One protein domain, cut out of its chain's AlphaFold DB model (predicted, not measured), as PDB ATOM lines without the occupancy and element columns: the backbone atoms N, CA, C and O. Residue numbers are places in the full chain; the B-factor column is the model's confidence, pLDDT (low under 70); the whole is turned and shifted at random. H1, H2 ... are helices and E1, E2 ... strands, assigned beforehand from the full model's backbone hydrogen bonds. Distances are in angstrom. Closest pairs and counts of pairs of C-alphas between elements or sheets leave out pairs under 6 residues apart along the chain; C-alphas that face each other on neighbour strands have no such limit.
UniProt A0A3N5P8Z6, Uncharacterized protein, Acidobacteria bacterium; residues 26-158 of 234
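This is residues 26 to 158 of the 234 residues of an uncharacterized protein of Acidobacteria bacterium (UniProt A0A3N5P8Z6). A small closed barrel of five strands, E1, E2, E3, E6 and E4 round the ring, forms the body, with the short helices H1 and H2 packed on its outside. Long loops, residues 48 to 65, 74 to 94 and 127 to 148, extend from it, and the short strand E5 lies beyond the ring, paired with residues 26 to 27. The printed part has 133 residues, with two named helices and six named strands in the order E1 H1 E2 E3 H2 E4 E5 E6; the barrel is mixed. The class is mixed, helices and strands, with 58 residues in named elements, under half. The whole is compact, with a radius of gyration of the C-alphas of 14.5 A and spans of 44 by 30 by 28 A.

In the barrel, E1 is residues 30 to 40, 24.1 A long from C-alpha 30 at (166.471, 81.199, 168.312), and bends by 84 degrees at residue 37. E2 is residues 66 to 73, 17.4 A, E3 residues 95 to 100, 16.3 A, and E4 residues 114 to 121, 18.7 A. E6, residues 149 to 157, is 20.1 A long, bends by 83 degrees at residue 154 and ends with C-alpha 157 at (163.447, 63.727, 177.377). H1 is residues 41 to 47, 10.0 A, H2 residues 105 to 110, 10.2 A, and E5 residues 124 to 126, 6.3 A.

E1 and E2 are antiparallel, with N 37 and O 69 2.8 A apart, within hydrogen-bond range. E2 and E3 form a hairpin, with N 68 and O 97 at 2.8 A. E3 and E6 are parallel, with N 98 and O 149 at 2.8 A. E6 and E4 are antiparallel, with N 116 and O 157 at 2.8 A. E4 and E1, antiparallel, close the ring, with N 34 and O 117 at 2.8 A. H1 is on the barrel, outside it, over E2 at a height over the sheet of 10.1 A; its closest C-alphas to E2 are those of Glu 41 and Tyr 66, 5.2 A. H2 is on it too, outside, at a height over the sheet of 7.7 A; its closest C-alpha pair with E1 is Val 38 and Phe 110, 6.1 A. Every O i to N i+4 pair is within hydrogen-bond range in H1; in H2 it is 0 of 2, with 2 of 3 O i to N i+3 pairs. E5 pairs with no named strand; E4 runs on into it at 95 degrees.

The C-alphas of Gly 77 and Pro 141, the two farthest apart, are 44.3 A apart. The printed part has no cut. The links H1 to E2, E2 to E3 and E5 to E6 are long. The mean pLDDT of the printed part is 85.8; under 70 are residues 55, 57 to 63, 83 to 84, 90 to 92 and 136 to 143.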
ATOM      1  N   GLU A  26     160.941  93.254 169.487       91.38
ATOM      2  CA  GLU A  26     160.692  91.951 168.904       91.38
ATOM      3  C   GLU A  26     161.792  90.997 169.351       91.38
ATOM      4  O   GLU A  26     162.971  91.186 169.047       91.38
ATOM      5  N   ALA A  27     161.413  89.984 170.121       92.12
ATOM      6  CA  ALA A  27     162.315  88.917 170.500       92.12
ATOM      7  C   ALA A  27     162.549  88.015 169.275       92.12
ATOM      8  O   ALA A  27     161.575  87.495 168.720       92.12
ATOM      9  N   PRO A  28     163.809  87.796 168.854       94.75
ATOM     10  CA  PRO A  28     164.098  86.992 167.677       94.75
ATOM     11  C   PRO A  28     163.882  85.503 167.946       94.75
ATOM     12  O   PRO A  28     164.015  85.018 169.085       94.75
ATOM     13  N   GLU A  29     163.619  84.788 166.854       96.25
ATOM     14  CA  GLU A  29     163.641  83.333 166.811       96.25
ATOM     15  C   GLU A  29     165.054  82.818 167.118       96.25
ATOM     16  O   GLU A  29     166.042  83.353 166.609       96.25
ATOM     17  N   ARG A  30     165.169  81.797 167.977       97.06
ATOM     18  CA  ARG A  30     166.471  81.199 168.312       97.06
ATOM     19  C   ARG A  30     166.356  79.781 168.870       97.06
ATOM     20  O   ARG A  30     165.348  79.463 169.507       97.06
ATOM     21  N   PRO A  31     167.399  78.946 168.716       97.56
ATOM     22  CA  PRO A  31     167.470  77.670 169.413       97.56
ATOM     23  C   PRO A  31     167.469  77.875 170.931       97.56
ATOM     24  O   PRO A  31     168.045  78.840 171.450       97.56
ATOM     25  N   ILE A  32     166.800  76.968 171.637       97.25
ATOM     26  CA  ILE A  32     166.695  76.984 173.093       97.25
ATOM     27  C   ILE A  32     166.640  75.558 173.649       97.25
ATOM     28  O   ILE A  32     166.053  74.660 173.038       97.25
ATOM     29  N   THR A  33     167.211  75.378 174.838       96.38
ATOM     30  CA  THR A  33     167.004  74.193 175.672       96.38
ATOM     31  C   THR A  33     166.380  74.642 176.982       96.38
ATOM     32  O   THR A  33     166.888  75.536 177.660       96.38
ATOM     33  N   LEU A  34     165.238  74.052 177.312       95.81
ATOM     34  CA  LEU A  34     164.438  74.389 178.476       95.81
ATOM     35  C   LEU A  34     164.279  73.169 179.362       95.81
ATOM     36  O   LEU A  34     164.112  72.058 178.870       95.81
ATOM     37  N   VAL A  35     164.251  73.386 180.668       94.38
ATOM     38  CA  VAL A  35     163.856  72.363 181.631       94.38
ATOM     39  C   VAL A  35     162.774  72.919 182.510       94.38
ATOM     40  O   VAL A  35     162.966  73.933 183.173       94.38
ATOM     41  N   GLY A  36     161.641  72.238 182.526       94.56
ATOM     42  CA  GLY A  36     160.483  72.676 183.278       94.56
ATOM     43  C   GLY A  36     159.444  71.580 183.385       94.56
ATOM     44  O   GLY A  36     159.672  70.430 183.013       94.56
ATOM     45  N   CYS A  37     158.305  71.958 183.929       95.56
ATOM     46  CA  CYS A  37     157.199  71.081 184.239       95.56
ATOM     47  C   CYS A  37     156.140  71.141 183.152       95.56
ATOM     48  O   CYS A  37     155.679  72.224 182.805       95.56
ATOM     49  N   VAL A  38     155.733  69.991 182.616       96.00
ATOM     50  CA  VAL A  38     154.656  69.973 181.621       96.00
ATOM     51  C   VAL A  38     153.319  70.126 182.327       96.00
ATOM     52  O   VAL A  38     152.960  69.327 183.195       96.00
ATOM     53  N   GLN A  39     152.549  71.122 181.915       95.25
ATOM     54  CA  GLN A  39     151.194  71.372 182.375       95.25
ATOM     55  C   GLN A  39     150.252  71.460 181.168       95.25
ATOM     56  O   GLN A  39     150.653  71.895 180.093       95.25
ATOM     57  N   GLN A  40     148.991  71.052 181.319       95.00
ATOM     58  CA  GLN A  40     147.976  71.379 180.311       95.00
ATOM     59  C   GLN A  40     147.697  72.887 180.319       95.00
ATOM     60  O   GLN A  40     147.594  73.487 181.392       95.00
ATOM     61  N   GLU A  41     147.495  73.490 179.146       92.38
ATOM     62  CA  GLU A  41     147.185  74.923 179.019       92.38
ATOM     63  C   GLU A  41     145.949  75.322 179.846       92.38
ATOM     64  O   GLU A  41     145.929  76.367 180.500       92.38
ATOM     65  N   SER A  42     144.930  74.458 179.883       90.44
ATOM     66  CA  SER A  42     143.706  74.704 180.654       90.44
ATOM     67  C   SER A  42     143.967  74.841 182.161       90.44
ATOM     68  O   SER A  42     143.385  75.716 182.804       90.44
ATOM     69  N   GLU A  43     144.870  74.032 182.723       91.62
ATOM     70  CA  GLU A  43     145.294  74.134 184.124       91.62
ATOM     71  C   GLU A  43     146.150  75.380 184.359       91.62
ATOM     72  O   GLU A  43     145.965  76.089 185.350       91.62
ATOM     73  N   TYR A  44     147.053  75.691 183.426       92.00
ATOM     74  CA  TYR A  44     147.879  76.893 183.502       92.00
ATOM     75  C   TYR A  44     147.016  78.161 183.568       92.00
ATOM     76  O   TYR A  44     147.207  79.004 184.450       92.00
ATOM     77  N   ARG A  45     146.008  78.262 182.690       90.88
ATOM     78  CA  ARG A  45     145.033  79.362 182.660       90.88
ATOM     79  C   ARG A  45     144.268  79.497 183.972       90.88
ATOM     80  O   ARG A  45     144.188  80.604 184.508       90.88
ATOM     81  N   ARG A  46     143.776  78.375 184.518       89.44
ATOM     82  CA  ARG A  46     143.098  78.335 185.824       89.44
ATOM     83  C   ARG A  46     143.975  78.914 186.932       89.44
ATOM     84  O   ARG A  46     143.509  79.775 187.673       89.44
ATOM     85  N   HIS A  47     145.236  78.490 187.020       89.69
ATOM     86  CA  HIS A  47     146.161  78.967 188.056       89.69
ATOM     87  C   HIS A  47     146.538  80.446 187.911       89.69
ATOM     88  O   HIS A  47     146.798  81.106 188.913       89.69
ATOM     89  N   HIS A  48     146.528  80.987 186.691       88.88
ATOM     90  CA  HIS A  48     146.920  82.374 186.418       88.88
ATOM     91  C   HIS A  48     145.730  83.325 186.235       88.88
ATOM     92  O   HIS A  48     145.914  84.447 185.763       88.88
ATOM     93  N   ALA A  49     144.511  82.882 186.577       85.56
ATOM     94  CA  ALA A  49     143.267  83.633 186.390       85.56
ATOM     95  C   ALA A  49     143.108  84.206 184.966       85.56
ATOM     96  O   ALA A  49     142.486  85.250 184.754       85.56
ATOM     97  N   ARG A  50     143.672  83.512 183.972       80.50
ATOM     98  CA  ARG A  50     143.442  83.800 182.559       80.50
ATOM     99  C   ARG A  50     142.174  83.036 182.200       80.50
ATOM    100  O   ARG A  50     142.089  81.840 182.462       80.50
ATOM    101  N   GLY A  51     141.159  83.729 181.690       81.56
ATOM    102  CA  GLY A  51     139.883  83.109 181.331       81.56
ATOM    103  C   GLY A  51     140.034  81.932 180.352       81.56
ATOM    104  O   GLY A  51     141.142  81.635 179.884       81.56
ATOM    105  N   PRO A  52     138.924  81.255 180.015       79.12
ATOM    106  CA  PRO A  52     138.960  80.154 179.061       79.12
ATOM    107  C   PRO A  52     139.590  80.616 177.739       79.12
ATOM    108  O   PRO A  52     139.274  81.700 177.247       79.12
ATOM    109  N   GLY A  53     140.500  79.814 177.186       75.00
ATOM    110  CA  GLY A  53     141.131  80.107 175.898       75.00
ATOM    111  C   GLY A  53     140.168  79.962 174.713       75.00
ATOM    112  O   GLY A  53     139.022  79.528 174.857       75.00
ATOM    113  N   GLY A  54     140.661  80.282 173.516       72.44
ATOM    114  CA  GLY A  54     139.940  80.083 172.259       72.44
ATOM    115  C   GLY A  54     138.948  81.196 171.887       72.44
ATOM    116  O   GLY A  54     138.729  82.148 172.644       72.44
ATOM    117  N   PRO A  55     138.335  81.095 170.693       69.94
ATOM    118  CA  PRO A  55     137.414  82.109 170.195       69.94
ATOM    119  C   PRO A  55     136.221  82.263 171.146       69.94
ATOM    120  O   PRO A  55     135.604  81.274 171.546       69.94
ATOM    121  N   LEU A  56     135.890  83.510 171.499       72.81
ATOM    122  CA  LEU A  56     134.765  83.877 172.375       72.81
ATOM    123  C   LEU A  56     134.842  83.330 173.816       72.81
ATOM    124  O   LEU A  56     133.796  83.108 174.418       72.81
ATOM    125  N   GLN A  57     136.038  83.074 174.367       68.81
ATOM    126  CA  GLN A  57     136.200  82.445 175.696       68.81
ATOM    127  C   GLN A  57     135.445  81.117 175.832       68.81
ATOM    128  O   GLN A  57     135.052  80.697 176.920       68.81
ATOM    129  N   SER A  58     135.188  80.455 174.709       64.88
ATOM    130  CA  SER A  58     134.411  79.222 174.695       64.88
ATOM    131  C   SER A  58     135.183  78.046 175.294       64.88
ATOM    132  O   SER A  58     134.599  76.994 175.536       64.88
ATOM    133  N   GLY A  59     136.499  78.190 175.496       63.06
ATOM    134  CA  GLY A  59     137.375  77.065 175.793       63.06
ATOM    135  C   GLY A  59     137.574  76.141 174.588       63.06
ATOM    136  O   GLY A  59     138.205  75.106 174.746       63.06
ATOM    137  N   LEU A  60     137.065  76.496 173.395       53.88
ATOM    138  CA  LEU A  60     137.147  75.686 172.168       53.88
ATOM    139  C   LEU A  60     138.470  75.879 171.398       53.88
ATOM    140  O   LEU A  60     138.546  75.591 170.203       53.88
ATOM    141  N   GLY A  61     139.522  76.351 172.072       60.56
ATOM    142  CA  GLY A  61     140.897  76.022 171.683       60.56
ATOM    143  C   GLY A  61     141.120  74.533 171.949       60.56
ATOM    144  O   GLY A  61     140.441  73.961 172.795       60.56
ATOM    145  N   ARG A  62     141.996  73.857 171.208       62.78
ATOM    146  CA  ARG A  62     142.007  72.386 171.126       62.78
ATOM    147  C   ARG A  62     142.279  71.658 172.447       62.78
ATOM    148  O   ARG A  62     142.254  70.436 172.412       62.78
ATOM    149  N   GLY A  63     142.516  72.340 173.573       66.81
ATOM    150  CA  GLY A  63     142.620  71.755 174.918       66.81
ATOM    151  C   GLY A  63     143.739  70.721 175.055       66.81
ATOM    152  O   GLY A  63     143.855  70.050 176.076       66.81
ATOM    153  N   ASN A  64     144.536  70.595 174.001       82.19
ATOM    154  CA  ASN A  64     145.619  69.652 173.831       82.19
ATOM    155  C   ASN A  64     146.954  70.392 173.832       82.19
ATOM    156  O   ASN A  64     147.977  69.749 173.651       82.19
ATOM    157  N   ASP A  65     146.922  71.710 174.026       91.94
ATOM    158  CA  ASP A  65     148.097  72.544 174.131       91.94
ATOM    159  C   ASP A  65     148.742  72.335 175.510       91.94
ATOM    160  O   ASP A  65     148.070  72.186 176.546       91.94
ATOM    161  N   TYR A  66     150.071  72.302 175.520       95.75
ATOM    162  CA  TYR A  66     150.868  72.094 176.724       95.75
ATOM    163  C   TYR A  66     151.734  73.316 176.994       95.75
ATOM    164  O   TYR A  66     152.270  73.937 176.081       95.75
ATOM    165  N   VAL A  67     151.898  73.636 178.271       95.56
ATOM    166  CA  VAL A  67     152.738  74.729 178.749       95.56
ATOM    167  C   VAL A  67     153.849  74.134 179.601       95.56
ATOM    168  O   VAL A  67     153.591  73.340 180.507       95.56
ATOM    169  N   LEU A  68     155.091  74.510 179.318       96.31
ATOM    170  CA  LEU A  68     156.237  74.209 180.160       96.31
ATOM    171  C   LEU A  68     156.367  75.314 181.212       96.31
ATOM    172  O   LEU A  68     156.775  76.429 180.890       96.31
ATOM    173  N   VAL A  69     155.991  75.014 182.454       95.12
ATOM    174  CA  VAL A  69     156.037  75.944 183.594       95.12
ATOM    175  C   VAL A  69     157.305  75.766 184.417       95.12
ATOM    176  O   VAL A  69     157.971  74.732 184.336       95.12
ATOM    177  N   ASP A  70     157.657  76.789 185.198       93.38
ATOM    178  CA  ASP A  70     158.916  76.853 185.952       93.38
ATOM    179  C   ASP A  70     160.140  76.528 185.090       93.38
ATOM    180  O   ASP A  70     161.080  75.847 185.514       93.38
ATOM    181  N   ALA A  71     160.085  76.982 183.840       94.38
ATOM    182  CA  ALA A  71     161.066  76.657 182.837       94.38
ATOM    183  C   ALA A  71     162.339  77.474 183.060       94.38
ATOM    184  O   ALA A  71     162.329  78.711 183.098       94.38
ATOM    185  N   ILE A  72     163.449  76.755 183.158       92.88
ATOM    186  CA  ILE A  72     164.798  77.298 183.230       92.88
ATOM    187  C   ILE A  72     165.453  77.038 181.882       92.88
ATOM    188  O   ILE A  72     165.372  75.940 181.336       92.88
ATOM    189  N   GLU A  73     166.086  78.065 181.333       94.44
ATOM    190  CA  GLU A  73     166.865  77.928 180.112       94.44
ATOM    191  C   GLU A  73     168.276  77.470 180.455       94.44
ATOM    192  O   GLU A  73     168.916  78.036 181.341       94.44
ATOM    193  N   ILE A  74     168.735  76.431 179.764       93.38
ATOM    194  CA  ILE A  74     170.018  75.785 180.020       93.38
ATOM    195  C   ILE A  74     170.880  75.929 178.777       93.38
ATOM    196  O   ILE A  74     170.423  75.703 177.656       93.38
ATOM    197  N   GLN A  75     172.135  76.322 178.970       92.69
ATOM    198  CA  GLN A  75     173.093  76.372 177.874       92.69
ATOM    199  C   GLN A  75     173.567  74.953 177.529       92.69
ATOM    200  O   GLN A  75     173.712  74.121 178.428       92.69
ATOM    201  N   PRO A  76     173.851  74.647 176.253       83.12
ATOM    202  CA  PRO A  76     174.432  73.362 175.883       83.12
ATOM    203  C   PRO A  76     175.681  73.051 176.720       83.12
ATOM    204  O   PRO A  76     176.616  73.847 176.771       83.12
ATOM    205  N   GLY A  77     175.687  71.897 177.391       80.19
ATOM    206  CA  GLY A  77     176.788  71.466 178.263       80.19
ATOM    207  C   GLY A  77     176.735  71.992 179.703       80.19
ATOM    208  O   GLY A  77     177.557  71.584 180.521       80.19
ATOM    209  N   GLN A  78     175.771  72.847 180.049       87.38
ATOM    210  CA  GLN A  78     175.548  73.265 181.430       87.38
ATOM    211  C   GLN A  78     174.818  72.158 182.206       87.38
ATOM    212  O   GLN A  78     173.829  71.593 181.735       87.38
ATOM    213  N   ALA A  79     175.302  71.852 183.412       83.25
ATOM    214  CA  ALA A  79     174.646  70.894 184.295       83.25
ATOM    215  C   ALA A  79     173.275  71.413 184.760       83.25
ATOM    216  O   ALA A  79     173.086  72.608 185.000       83.25
ATOM    217  N   LEU A  80     172.330  70.486 184.920       83.50
ATOM    218  CA  LEU A  80     171.022  70.764 185.504       83.50
ATOM    219  C   LEU A  80     171.185  71.274 186.946       83.50
ATOM    220  O   LEU A  80     172.040  70.757 187.672       83.50
ATOM    221  N   PRO A  81     170.364  72.236 187.399       77.50
ATOM    222  CA  PRO A  81     170.345  72.632 188.801       77.50
ATOM    223  C   PRO A  81     170.050  71.416 189.690       77.50
ATOM    224  O   PRO A  81     169.026  70.746 189.518       77.50
ATOM    225  N   ALA A  82     170.950  71.132 190.633       70.62
ATOM    226  CA  ALA A  82     170.774  70.049 191.594       70.62
ATOM    227  C   ALA A  82     169.515  70.273 192.448       70.62
ATOM    228  O   ALA A  82     169.169  71.410 192.767       70.62
ATOM    229  N   GLY A  83     168.839  69.187 192.829       66.69
ATOM    230  CA  GLY A  83     167.645  69.257 193.680       66.69
ATOM    231  C   GLY A  83     166.368  69.690 192.958       66.69
ATOM    232  O   GLY A  83     165.402  70.079 193.607       66.69
ATOM    233  N   THR A  84     166.334  69.629 191.625       66.56
ATOM    234  CA  THR A  84     165.071  69.759 190.896       66.56
ATOM    235  C   THR A  84     164.265  68.476 191.052       66.56
ATOM    236  O   THR A  84     164.556  67.466 190.413       66.56
ATOM    237  N   ASP A  85     163.242  68.518 191.906       75.94
ATOM    238  CA  ASP A  85     162.264  67.440 192.000       75.94
ATOM    239  C   ASP A  85     161.684  67.142 190.610       75.94
ATOM    240  O   ASP A  85     161.274  68.037 189.854       75.94
ATOM    241  N   LEU A  86     161.668  65.851 190.268       80.12
ATOM    242  CA  LEU A  86     161.089  65.365 189.014       80.12
ATOM    243  C   LEU A  86     159.558  65.497 189.010       80.12
ATOM    244  O   LEU A  86     158.944  65.505 187.938       80.12
ATOM    245  N   SER A  87     158.947  65.611 190.196       79.94
ATOM    246  CA  SER A  87     157.523  65.873 190.368       79.94
ATOM    247  C   SER A  87     157.226  67.369 190.355       79.94
ATOM    248  O   SER A  87     157.809  68.140 191.114       79.94
ATOM    249  N   CYS A  88     156.242  67.769 189.557       87.00
ATOM    250  CA  CYS A  88     155.810  69.161 189.417       87.00
ATOM    251  C   CYS A  88     154.868  69.633 190.534       87.00
ATOM    252  O   CYS A  88     153.952  70.415 190.299       87.00
ATOM    253  N   THR A  89     155.052  69.120 191.749       79.56
ATOM    254  CA  THR A  89     154.187  69.380 192.908       79.56
ATOM    255  C   THR A  89     154.501  70.703 193.605       79.56
ATOM    256  O   THR A  89     153.630  71.249 194.277       79.56
ATOM    257  N   ALA A  90     155.707  71.245 193.417       66.56
ATOM    258  CA  ALA A  90     156.115  72.552 193.917       66.56
ATOM    259  C   ALA A  90     156.529  73.458 192.746       66.56
ATOM    260  O   ALA A  90     157.666  73.404 192.279       66.56
ATOM    261  N   SER A  91     155.601  74.289 192.261       67.88
ATOM    262  CA  SER A  91     155.947  75.389 191.353       67.88
ATOM    263  C   SER A  91     156.626  76.511 192.133       67.88
ATOM    264  O   SER A  91     156.093  76.977 193.138       67.88
ATOM    265  N   LEU A  92     157.806  76.936 191.677       59.25
ATOM    266  CA  LEU A  92     158.693  77.867 192.392       59.25
ATOM    267  C   LEU A  92     158.800  79.252 191.736       59.25
ATOM    268  O   LEU A  92     159.588  80.077 192.189       59.25
ATOM    269  N   GLY A  93     158.004  79.540 190.706       72.06
ATOM    270  CA  GLY A  93     157.993  80.855 190.070       72.06
ATOM    271  C   GLY A  93     159.106  81.009 189.038       72.06
ATOM    272  O   GLY A  93     160.015  81.821 189.203       72.06
ATOM    273  N   GLY A  94     159.021  80.236 187.952       83.75
ATOM    274  CA  GLY A  94     159.832  80.431 186.745       83.75
ATOM    275  C   GLY A  94     159.049  80.982 185.547       83.75
ATOM    276  O   GLY A  94     157.899  81.408 185.656       83.75
ATOM    277  N   ARG A  95     159.697  80.982 184.375       93.19
ATOM    278  CA  ARG A  95     159.063  81.381 183.109       93.19
ATOM    279  C   ARG A  95     158.150  80.263 182.602       93.19
ATOM    280  O   ARG A  95     158.381  79.093 182.899       93.19
ATOM    281  N   ALA A  96     157.150  80.633 181.813       95.00
ATOM    282  CA  ALA A  96     156.280  79.693 181.123       95.00
ATOM    283  C   ALA A  96     156.477  79.793 179.605       95.00
ATOM    284  O   ALA A  96     156.713  80.884 179.075       95.00
ATOM    285  N   TYR A  97     156.382  78.650 178.930       96.25
ATOM    286  CA  TYR A  97     156.482  78.538 177.478       96.25
ATOM    287  C   TYR A  97     155.354  77.669 176.944       96.25
ATOM    288  O   TYR A  97     155.108  76.591 177.476       96.25
ATOM    289  N   GLU A  98     154.686  78.118 175.894       95.44
ATOM    290  CA  GLU A  98     153.716  77.308 175.169       95.44
ATOM    291  C   GLU A  98     154.443  76.372 174.203       95.44
ATOM    292  O   GLU A  98     155.335  76.783 173.460       95.44
ATOM    293  N   MET A  99     154.082  75.093 174.232       96.56
ATOM    294  CA  MET A  99     154.723  74.058 173.436       96.56
ATOM    295  C   MET A  99     153.918  73.809 172.166       96.56
ATOM    296  O   MET A  99     152.736  73.490 172.240       96.56
ATOM    297  N   LYS A 100     154.571  73.912 171.007       95.44
ATOM    298  CA  LYS A 100     153.973  73.690 169.684       95.44
ATOM    299  C   LYS A 100     154.798  72.716 168.849       95.44
ATOM    300  O   LYS A 100     155.964  72.438 169.136       95.44
ATOM    301  N   GLY A 101     154.206  72.243 167.758       94.12
ATOM    302  CA  GLY A 101     154.885  71.472 166.713       94.12
ATOM    303  C   GLY A 101     154.454  70.008 166.658       94.12
ATOM    304  O   GLY A 101     153.515  69.583 167.323       94.12
ATOM    305  N   SER A 102     155.143  69.205 165.843       94.94
ATOM    306  CA  SER A 102     154.762  67.804 165.587       94.94
ATOM    307  C   SER A 102     154.852  66.895 166.819       94.94
ATOM    308  O   SER A 102     154.171  65.875 166.874       94.94
ATOM    309  N   ASN A 103     155.669  67.270 167.804       95.94
ATOM    310  CA  ASN A 103     155.892  66.508 169.032       95.94
ATOM    311  C   ASN A 103     154.972  66.915 170.196       95.94
ATOM    312  O   ASN A 103     155.063  66.324 171.270       95.94
ATOM    313  N   GLU A 104     154.099  67.907 170.006       94.44
ATOM    314  CA  GLU A 104     153.235  68.449 171.061       94.44
ATOM    315  C   GLU A 104     152.320  67.378 171.671       94.44
ATOM    316  O   GLU A 104     152.255  67.227 172.888       94.44
ATOM    317  N   SER A 105     151.672  66.559 170.842       95.06
ATOM    318  CA  SER A 105     150.747  65.515 171.309       95.06
ATOM    319  C   SER A 105     151.421  64.462 172.196       95.06
ATOM    320  O   SER A 105     150.792  63.927 173.113       95.06
ATOM    321  N   SER A 106     152.710  64.200 171.973       96.81
ATOM    322  CA  SER A 106     153.510  63.262 172.764       96.81
ATOM    323  C   SER A 106     153.803  63.779 174.177       96.81
ATOM    324  O   SER A 106     154.041  62.975 175.081       96.81
ATOM    325  N   LEU A 107     153.720  65.097 174.411       96.62
ATOM    326  CA  LEU A 107     153.912  65.701 175.736       96.62
ATOM    327  C   LEU A 107     152.808  65.325 176.727       96.62
ATOM    328  O   LEU A 107     153.020  65.402 177.936       96.62
ATOM    329  N   ARG A 108     151.657  64.841 176.242       96.31
ATOM    330  CA  ARG A 108     150.545  64.384 177.085       96.31
ATOM    331  C   ARG A 108     150.973  63.390 178.159       96.31
ATOM    332  O   ARG A 108     150.483  63.456 179.284       96.31
ATOM    333  N   ALA A 109     151.878  62.473 177.818       97.00
ATOM    334  CA  ALA A 109     152.366  61.443 178.736       97.00
ATOM    335  C   ALA A 109     153.268  62.003 179.853       97.00
ATOM    336  O   ALA A 109     153.580  61.299 180.813       97.00
ATOM    337  N   PHE A 110     153.681  63.266 179.732       96.38
ATOM    338  CA  PHE A 110     154.591  63.942 180.647       96.38
ATOM    339  C   PHE A 110     153.906  65.017 181.490       96.38
ATOM    340  O   PHE A 110     154.581  65.666 182.282       96.38
ATOM    341  N   VAL A 111     152.585  65.199 181.378       95.44
ATOM    342  CA  VAL A 111     151.841  66.144 182.228       95.44
ATOM    343  C   VAL A 111     152.086  65.833 183.709       95.44
ATOM    344  O   VAL A 111     151.936  64.695 184.148       95.44
ATOM    345  N   GLY A 112     152.475  66.854 184.476       94.12
ATOM    346  CA  GLY A 112     152.858  66.736 185.885       94.12
ATOM    347  C   GLY A 112     154.301  66.270 186.118       94.12
ATOM    348  O   GLY A 112     154.702  66.091 187.271       94.12
ATOM    349  N   ARG A 113     155.089  66.084 185.053       94.62
ATOM    350  CA  ARG A 113     156.487  65.641 185.105       94.62
ATOM    351  C   ARG A 113     157.420  66.723 184.580       94.62
ATOM    352  O   ARG A 113     157.071  67.495 183.683       94.62
ATOM    353  N   ARG A 114     158.628  66.757 185.139       94.00
ATOM    354  CA  ARG A 114     159.706  67.620 184.661       94.00
ATOM    355  C   ARG A 114     160.390  66.978 183.455       94.00
ATOM    356  O   ARG A 114     160.766  65.810 183.514       94.00
ATOM    357  N   ILE A 115     160.561  67.740 182.381       95.50
ATOM    358  CA  ILE A 115     161.251  67.303 181.161       95.50
ATOM    359  C   ILE A 115     162.281  68.342 180.719       95.50
ATOM    360  O   ILE A 115     162.150  69.532 181.010       95.50
ATOM    361  N   GLU A 116     163.290  67.879 179.993       94.94
ATOM    362  CA  GLU A 116     164.165  68.703 179.172       94.94
ATOM    363  C   GLU A 116     163.619  68.743 177.746       94.94
ATOM    364  O   GLU A 116     163.390  67.702 177.130       94.94
ATOM    365  N   VAL A 117     163.431  69.947 177.218       96.88
ATOM    366  CA  VAL A 117     162.961  70.210 175.862       96.88
ATOM    367  C   VAL A 117     164.046  70.940 175.090       96.88
ATOM    368  O   VAL A 117     164.577  71.944 175.555       96.88
ATOM    369  N   THR A 118     164.337  70.472 173.881       97.25
ATOM    370  CA  THR A 118     165.151  71.202 172.905       97.25
ATOM    371  C   THR A 118     164.277  71.608 171.728       97.25
ATOM    372  O   THR A 118     163.462  70.823 171.234       97.25
ATOM    373  N   GLY A 119     164.433  72.843 171.267       97.31
ATOM    374  CA  GLY A 119     163.605  73.362 170.192       97.31
ATOM    375  C   GLY A 119     164.008  74.748 169.726       97.31
ATOM    376  O   GLY A 119     165.111  75.225 169.993       97.31
ATOM    377  N   ILE A 120     163.078  75.388 169.025       98.00
ATOM    378  CA  ILE A 120     163.215  76.758 168.539       98.00
ATOM    379  C   ILE A 120     162.188  77.628 169.260       98.00
ATOM    380  O   ILE A 120     160.985  77.384 169.154       98.00
ATOM    381  N   ARG A 121     162.658  78.639 169.995       97.00
ATOM    382  CA  ARG A 121     161.791  79.682 170.547       97.00
ATOM    383  C   ARG A 121     161.356  80.579 169.400       97.00
ATOM    384  O   ARG A 121     162.221  81.143 168.734       97.00
ATOM    385  N   GLN A 122     160.052  80.713 169.201       96.25
ATOM    386  CA  GLN A 122     159.482  81.523 168.130       96.25
ATOM    387  C   GLN A 122     159.693  83.020 168.378       96.25
ATOM    388  O   GLN A 122     159.977  83.468 169.498       96.25
ATOM    389  N   LYS A 123     159.548  83.790 167.302       94.19
ATOM    390  CA  LYS A 123     159.500  85.251 167.335       94.19
ATOM    391  C   LYS A 123     158.317  85.721 168.189       94.19
ATOM    392  O   LYS A 123     157.224  85.181 168.057       94.19
ATOM    393  N   ALA A 124     158.507  86.745 169.021       91.81
ATOM    394  CA  ALA A 124     157.415  87.318 169.812       91.81
ATOM    395  C   ALA A 124     157.591  88.822 170.039       91.81
ATOM    396  O   ALA A 124     158.709  89.306 170.217       91.81
ATOM    397  N   GLU A 125     156.483  89.552 170.095       90.62
ATOM    398  CA  GLU A 125     156.475  90.940 170.557       90.62
ATOM    399  C   GLU A 125     156.650  90.983 172.078       90.62
ATOM    400  O   GLU A 125     155.964  90.279 172.820       90.62
ATOM    401  N   VAL A 126     157.558  91.828 172.555       91.50
ATOM    402  CA  VAL A 126     157.875  92.000 173.976       91.50
ATOM    403  C   VAL A 126     157.823  93.482 174.349       91.50
ATOM    404  O   VAL A 126     158.123  94.369 173.546       91.50
ATOM    405  N   ARG A 127     157.411  93.774 175.590       84.44
ATOM    406  CA  ARG A 127     157.309  95.167 176.082       84.44
ATOM    407  C   ARG A 127     158.671  95.794 176.377       84.44
ATOM    408  O   ARG A 127     158.812  97.009 176.324       84.44
ATOM    409  N   THR A 128     159.654  94.965 176.706       86.62
ATOM    410  CA  THR A 128     161.043  95.351 176.971       86.62
ATOM    411  C   THR A 128     161.967  94.313 176.331       86.62
ATOM    412  O   THR A 128     161.512  93.191 176.102       86.62
ATOM    413  N   PRO A 129     163.244  94.624 176.048       83.56
ATOM    414  CA  PRO A 129     164.164  93.674 175.410       83.56
ATOM    415  C   PRO A 129     164.297  92.329 176.154       83.56
ATOM    416  O   PRO A 129     164.375  91.274 175.528       83.56
ATOM    417  N   GLU A 130     164.236  92.345 177.487       83.06
ATOM    418  CA  GLU A 130     164.251  91.159 178.362       83.06
ATOM    419  C   GLU A 130     162.844  90.732 178.825       83.06
ATOM    420  O   GLU A 130     162.691  89.885 179.707       83.06
ATOM    421  N   GLY A 131     161.813  91.376 178.285       85.31
ATOM    422  CA  GLY A 131     160.459  91.356 178.812       85.31
ATOM    423  C   GLY A 131     159.692  90.069 178.558       85.31
ATOM    424  O   GLY A 131     160.107  89.168 177.828       85.31
ATOM    425  N   GLN A 132     158.510  90.020 179.165       86.00
ATOM    426  CA  GLN A 132     157.516  89.003 178.859       86.00
ATOM    427  C   GLN A 132     156.854  89.302 177.505       86.00
ATOM    428  O   GLN A 132     156.720  90.479 177.130       86.00
ATOM    429  N   PRO A 133     156.450  88.257 176.768       87.88
ATOM    430  CA  PRO A 133     155.749  88.427 175.512       87.88
ATOM    431  C   PRO A 133     154.375  89.035 175.768       87.88
ATOM    432  O   PRO A 133     153.745  88.805 176.796       87.88
ATOM    433  N   THR A 134     153.914  89.844 174.826       84.94
ATOM    434  CA  THR A 134     152.661  90.601 174.947       84.94
ATOM    435  C   THR A 134     151.411  89.742 174.752       84.94
ATOM    436  O   THR A 134     150.309  90.261 174.909       84.94
ATOM    437  N   GLY A 135     151.575  88.458 174.407       78.50
ATOM    438  CA  GLY A 135     150.485  87.574 173.985       78.50
ATOM    439  C   GLY A 135     149.993  87.865 172.565       78.50
ATOM    440  O   GLY A 135     148.903  87.452 172.206       78.50
ATOM    441  N   GLY A 136     150.774  88.596 171.759       65.00
ATOM    442  CA  GLY A 136     150.372  89.016 170.420       65.00
ATOM    443  C   GLY A 136     149.412  90.210 170.435       65.00
ATOM    444  O   GLY A 136     148.612  90.417 171.347       65.00
ATOM    445  N   ASN A 137     149.509  91.045 169.404       52.03
ATOM    446  CA  ASN A 137     148.642  92.202 169.222       52.03
ATOM    447  C   ASN A 137     147.401  91.807 168.407       52.03
ATOM    448  O   ASN A 137     147.184  92.286 167.294       52.03
ATOM    449  N   THR A 138     146.570  90.904 168.927       50.38
ATOM    450  CA  THR A 138     145.232  90.675 168.365       50.38
ATOM    451  C   THR A 138     144.331  91.822 168.808       50.38
ATOM    452  O   THR A 138     143.460  91.607 169.629       50.38
ATOM    453  N   GLY A 139     144.573  93.039 168.288       44.00
ATOM    454  CA  GLY A 139     144.059  94.362 168.704       44.00
ATOM    455  C   GLY A 139     142.539  94.582 168.826       44.00
ATOM    456  O   GLY A 139     142.033  95.656 168.508       44.00
ATOM    457  N   GLY A 140     141.794  93.593 169.298       55.62
ATOM    458  CA  GLY A 140     140.454  93.693 169.828       55.62
ATOM    459  C   GLY A 140     140.460  93.756 171.363       55.62
ATOM    460  O   GLY A 140     141.458  93.478 172.020       55.62
ATOM    461  N   PRO A 141     139.315  94.090 171.974       55.88
ATOM    462  CA  PRO A 141     139.145  94.231 173.428       55.88
ATOM    463  C   PRO A 141     139.236  92.903 174.216       55.88
ATOM    464  O   PRO A 141     138.766  92.816 175.347       55.88
ATOM    465  N   GLN A 142     139.774  91.848 173.605       58.97
ATOM    466  CA  GLN A 142     139.611  90.452 174.000       58.97
ATOM    467  C   GLN A 142     140.911  89.654 173.781       58.97
ATOM    468  O   GLN A 142     140.881  88.553 173.240       58.97
ATOM    469  N   ASN A 143     142.060  90.208 174.193       62.22
ATOM    470  CA  ASN A 143     143.336  89.482 174.192       62.22
ATOM    471  C   ASN A 143     143.257  88.321 175.195       62.22
ATOM    472  O   ASN A 143     143.457  88.502 176.399       62.22
ATOM    473  N   PHE A 144     142.908  87.136 174.700       71.62
ATOM    474  CA  PHE A 144     142.842  85.896 175.480       71.62
ATOM    475  C   PHE A 144     144.063  85.010 175.292       71.62
ATOM    476  O   PHE A 144     144.142  83.945 175.911       71.62
ATOM    477  N   ASP A 145     145.002  85.433 174.461       78.56
ATOM    478  CA  ASP A 145     146.249  84.720 174.274       78.56
ATOM    479  C   ASP A 145     147.113  84.827 175.528       78.56
ATOM    480  O   ASP A 145     147.030  85.771 176.326       78.56
ATOM    481  N   LEU A 146     147.886  83.773 175.762       85.38
ATOM    482  CA  LEU A 146     148.778  83.714 176.902       85.38
ATOM    483  C   LEU A 146     149.968  84.641 176.649       85.38
ATOM    484  O   LEU A 146     150.590  84.609 175.595       85.38
ATOM    485  N   GLU A 147     150.334  85.434 177.655       90.25
ATOM    486  CA  GLU A 147     151.578  86.218 177.671       90.25
ATOM    487  C   GLU A 147     152.786  85.288 177.945       90.25
ATOM    488  O   GLU A 147     153.552  85.488 178.886       90.25
ATOM    489  N   VAL A 148     152.936  84.220 177.152       92.94
ATOM    490  CA  VAL A 148     154.038  83.240 177.224       92.94
ATOM    491  C   VAL A 148     154.722  83.105 175.863       92.94
ATOM    492  O   VAL A 148     154.157  83.465 174.835       92.94
ATOM    493  N   PHE A 149     155.977  82.653 175.844       95.00
ATOM    494  CA  PHE A 149     156.699  82.458 174.582       95.00
ATOM    495  C   PHE A 149     156.321  81.110 173.970       95.00
ATOM    496  O   PHE A 149     156.268  80.117 174.690       95.00
ATOM    497  N   GLU A 150     156.173  81.049 172.651       95.31
ATOM    498  CA  GLU A 150     155.984  79.783 171.940       95.31
ATOM    499  C   GLU A 150     157.323  79.086 171.646       95.31
ATOM    500  O   GLU A 150     158.324  79.717 171.284       95.31
ATOM    501  N   VAL A 151     157.343  77.759 171.772       97.25
ATOM    502  CA  VAL A 151     158.497  76.904 171.476       97.25
ATOM    503  C   VAL A 151     158.071  75.765 170.559       97.25
ATOM    504  O   VAL A 151     157.243  74.934 170.926       97.25
ATOM    505  N   SER A 152     158.697  75.684 169.384       97.00
ATOM    506  CA  SER A 152     158.562  74.536 168.486       97.00
ATOM    507  C   SER A 152     159.446  73.389 168.972       97.00
ATOM    508  O   SER A 152     160.675  73.508 169.002       97.00
ATOM    509  N   VAL A 153     158.817  72.291 169.390       97.81
ATOM    510  CA  VAL A 153     159.475  71.148 170.035       97.81
ATOM    511  C   VAL A 153     160.178  70.273 169.007       97.81
ATOM    512  O   VAL A 153     159.538  69.509 168.281       97.81
ATOM    513  N   ALA A 154     161.510  70.318 169.000       97.62
ATOM    514  CA  ALA A 154     162.318  69.421 168.180       97.62
ATOM    515  C   ALA A 154     162.498  68.056 168.861       97.62
ATOM    516  O   ALA A 154     162.339  67.018 168.220       97.62
ATOM    517  N   SER A 155     162.796  68.051 170.161       97.06
ATOM    518  CA  SER A 155     162.925  66.835 170.963       97.06
ATOM    519  C   SER A 155     162.686  67.114 172.443       97.06
ATOM    520  O   SER A 155     162.793  68.250 172.910       97.06
ATOM    521  N   PHE A 156     162.363  66.067 173.197       97.12
ATOM    522  CA  PHE A 156     162.264  66.139 174.647       97.12
ATOM    523  C   PHE A 156     162.703  64.821 175.285       97.12
ATOM    524  O   PHE A 156     162.676  63.765 174.649       97.12
ATOM    525  N   ARG A 157     163.108  64.887 176.550       95.62
ATOM    526  CA  ARG A 157     163.447  63.727 177.377       95.62
ATOM    527  C   ARG A 157     163.223  64.042 178.846       95.62
ATOM    528  O   ARG A 157     163.153  65.201 179.238       95.62
ATOM    529  N   GLU A 158     163.161  63.015 179.674       93.00
ATOM    530  CA  GLU A 158     163.280  63.214 181.116       93.00
ATOM    531  C   GLU A 158     164.710  63.663 181.441       93.00
ATOM    532  O   GLU A 158     165.657  63.117 180.865       93.00
TER     533      GLU A 158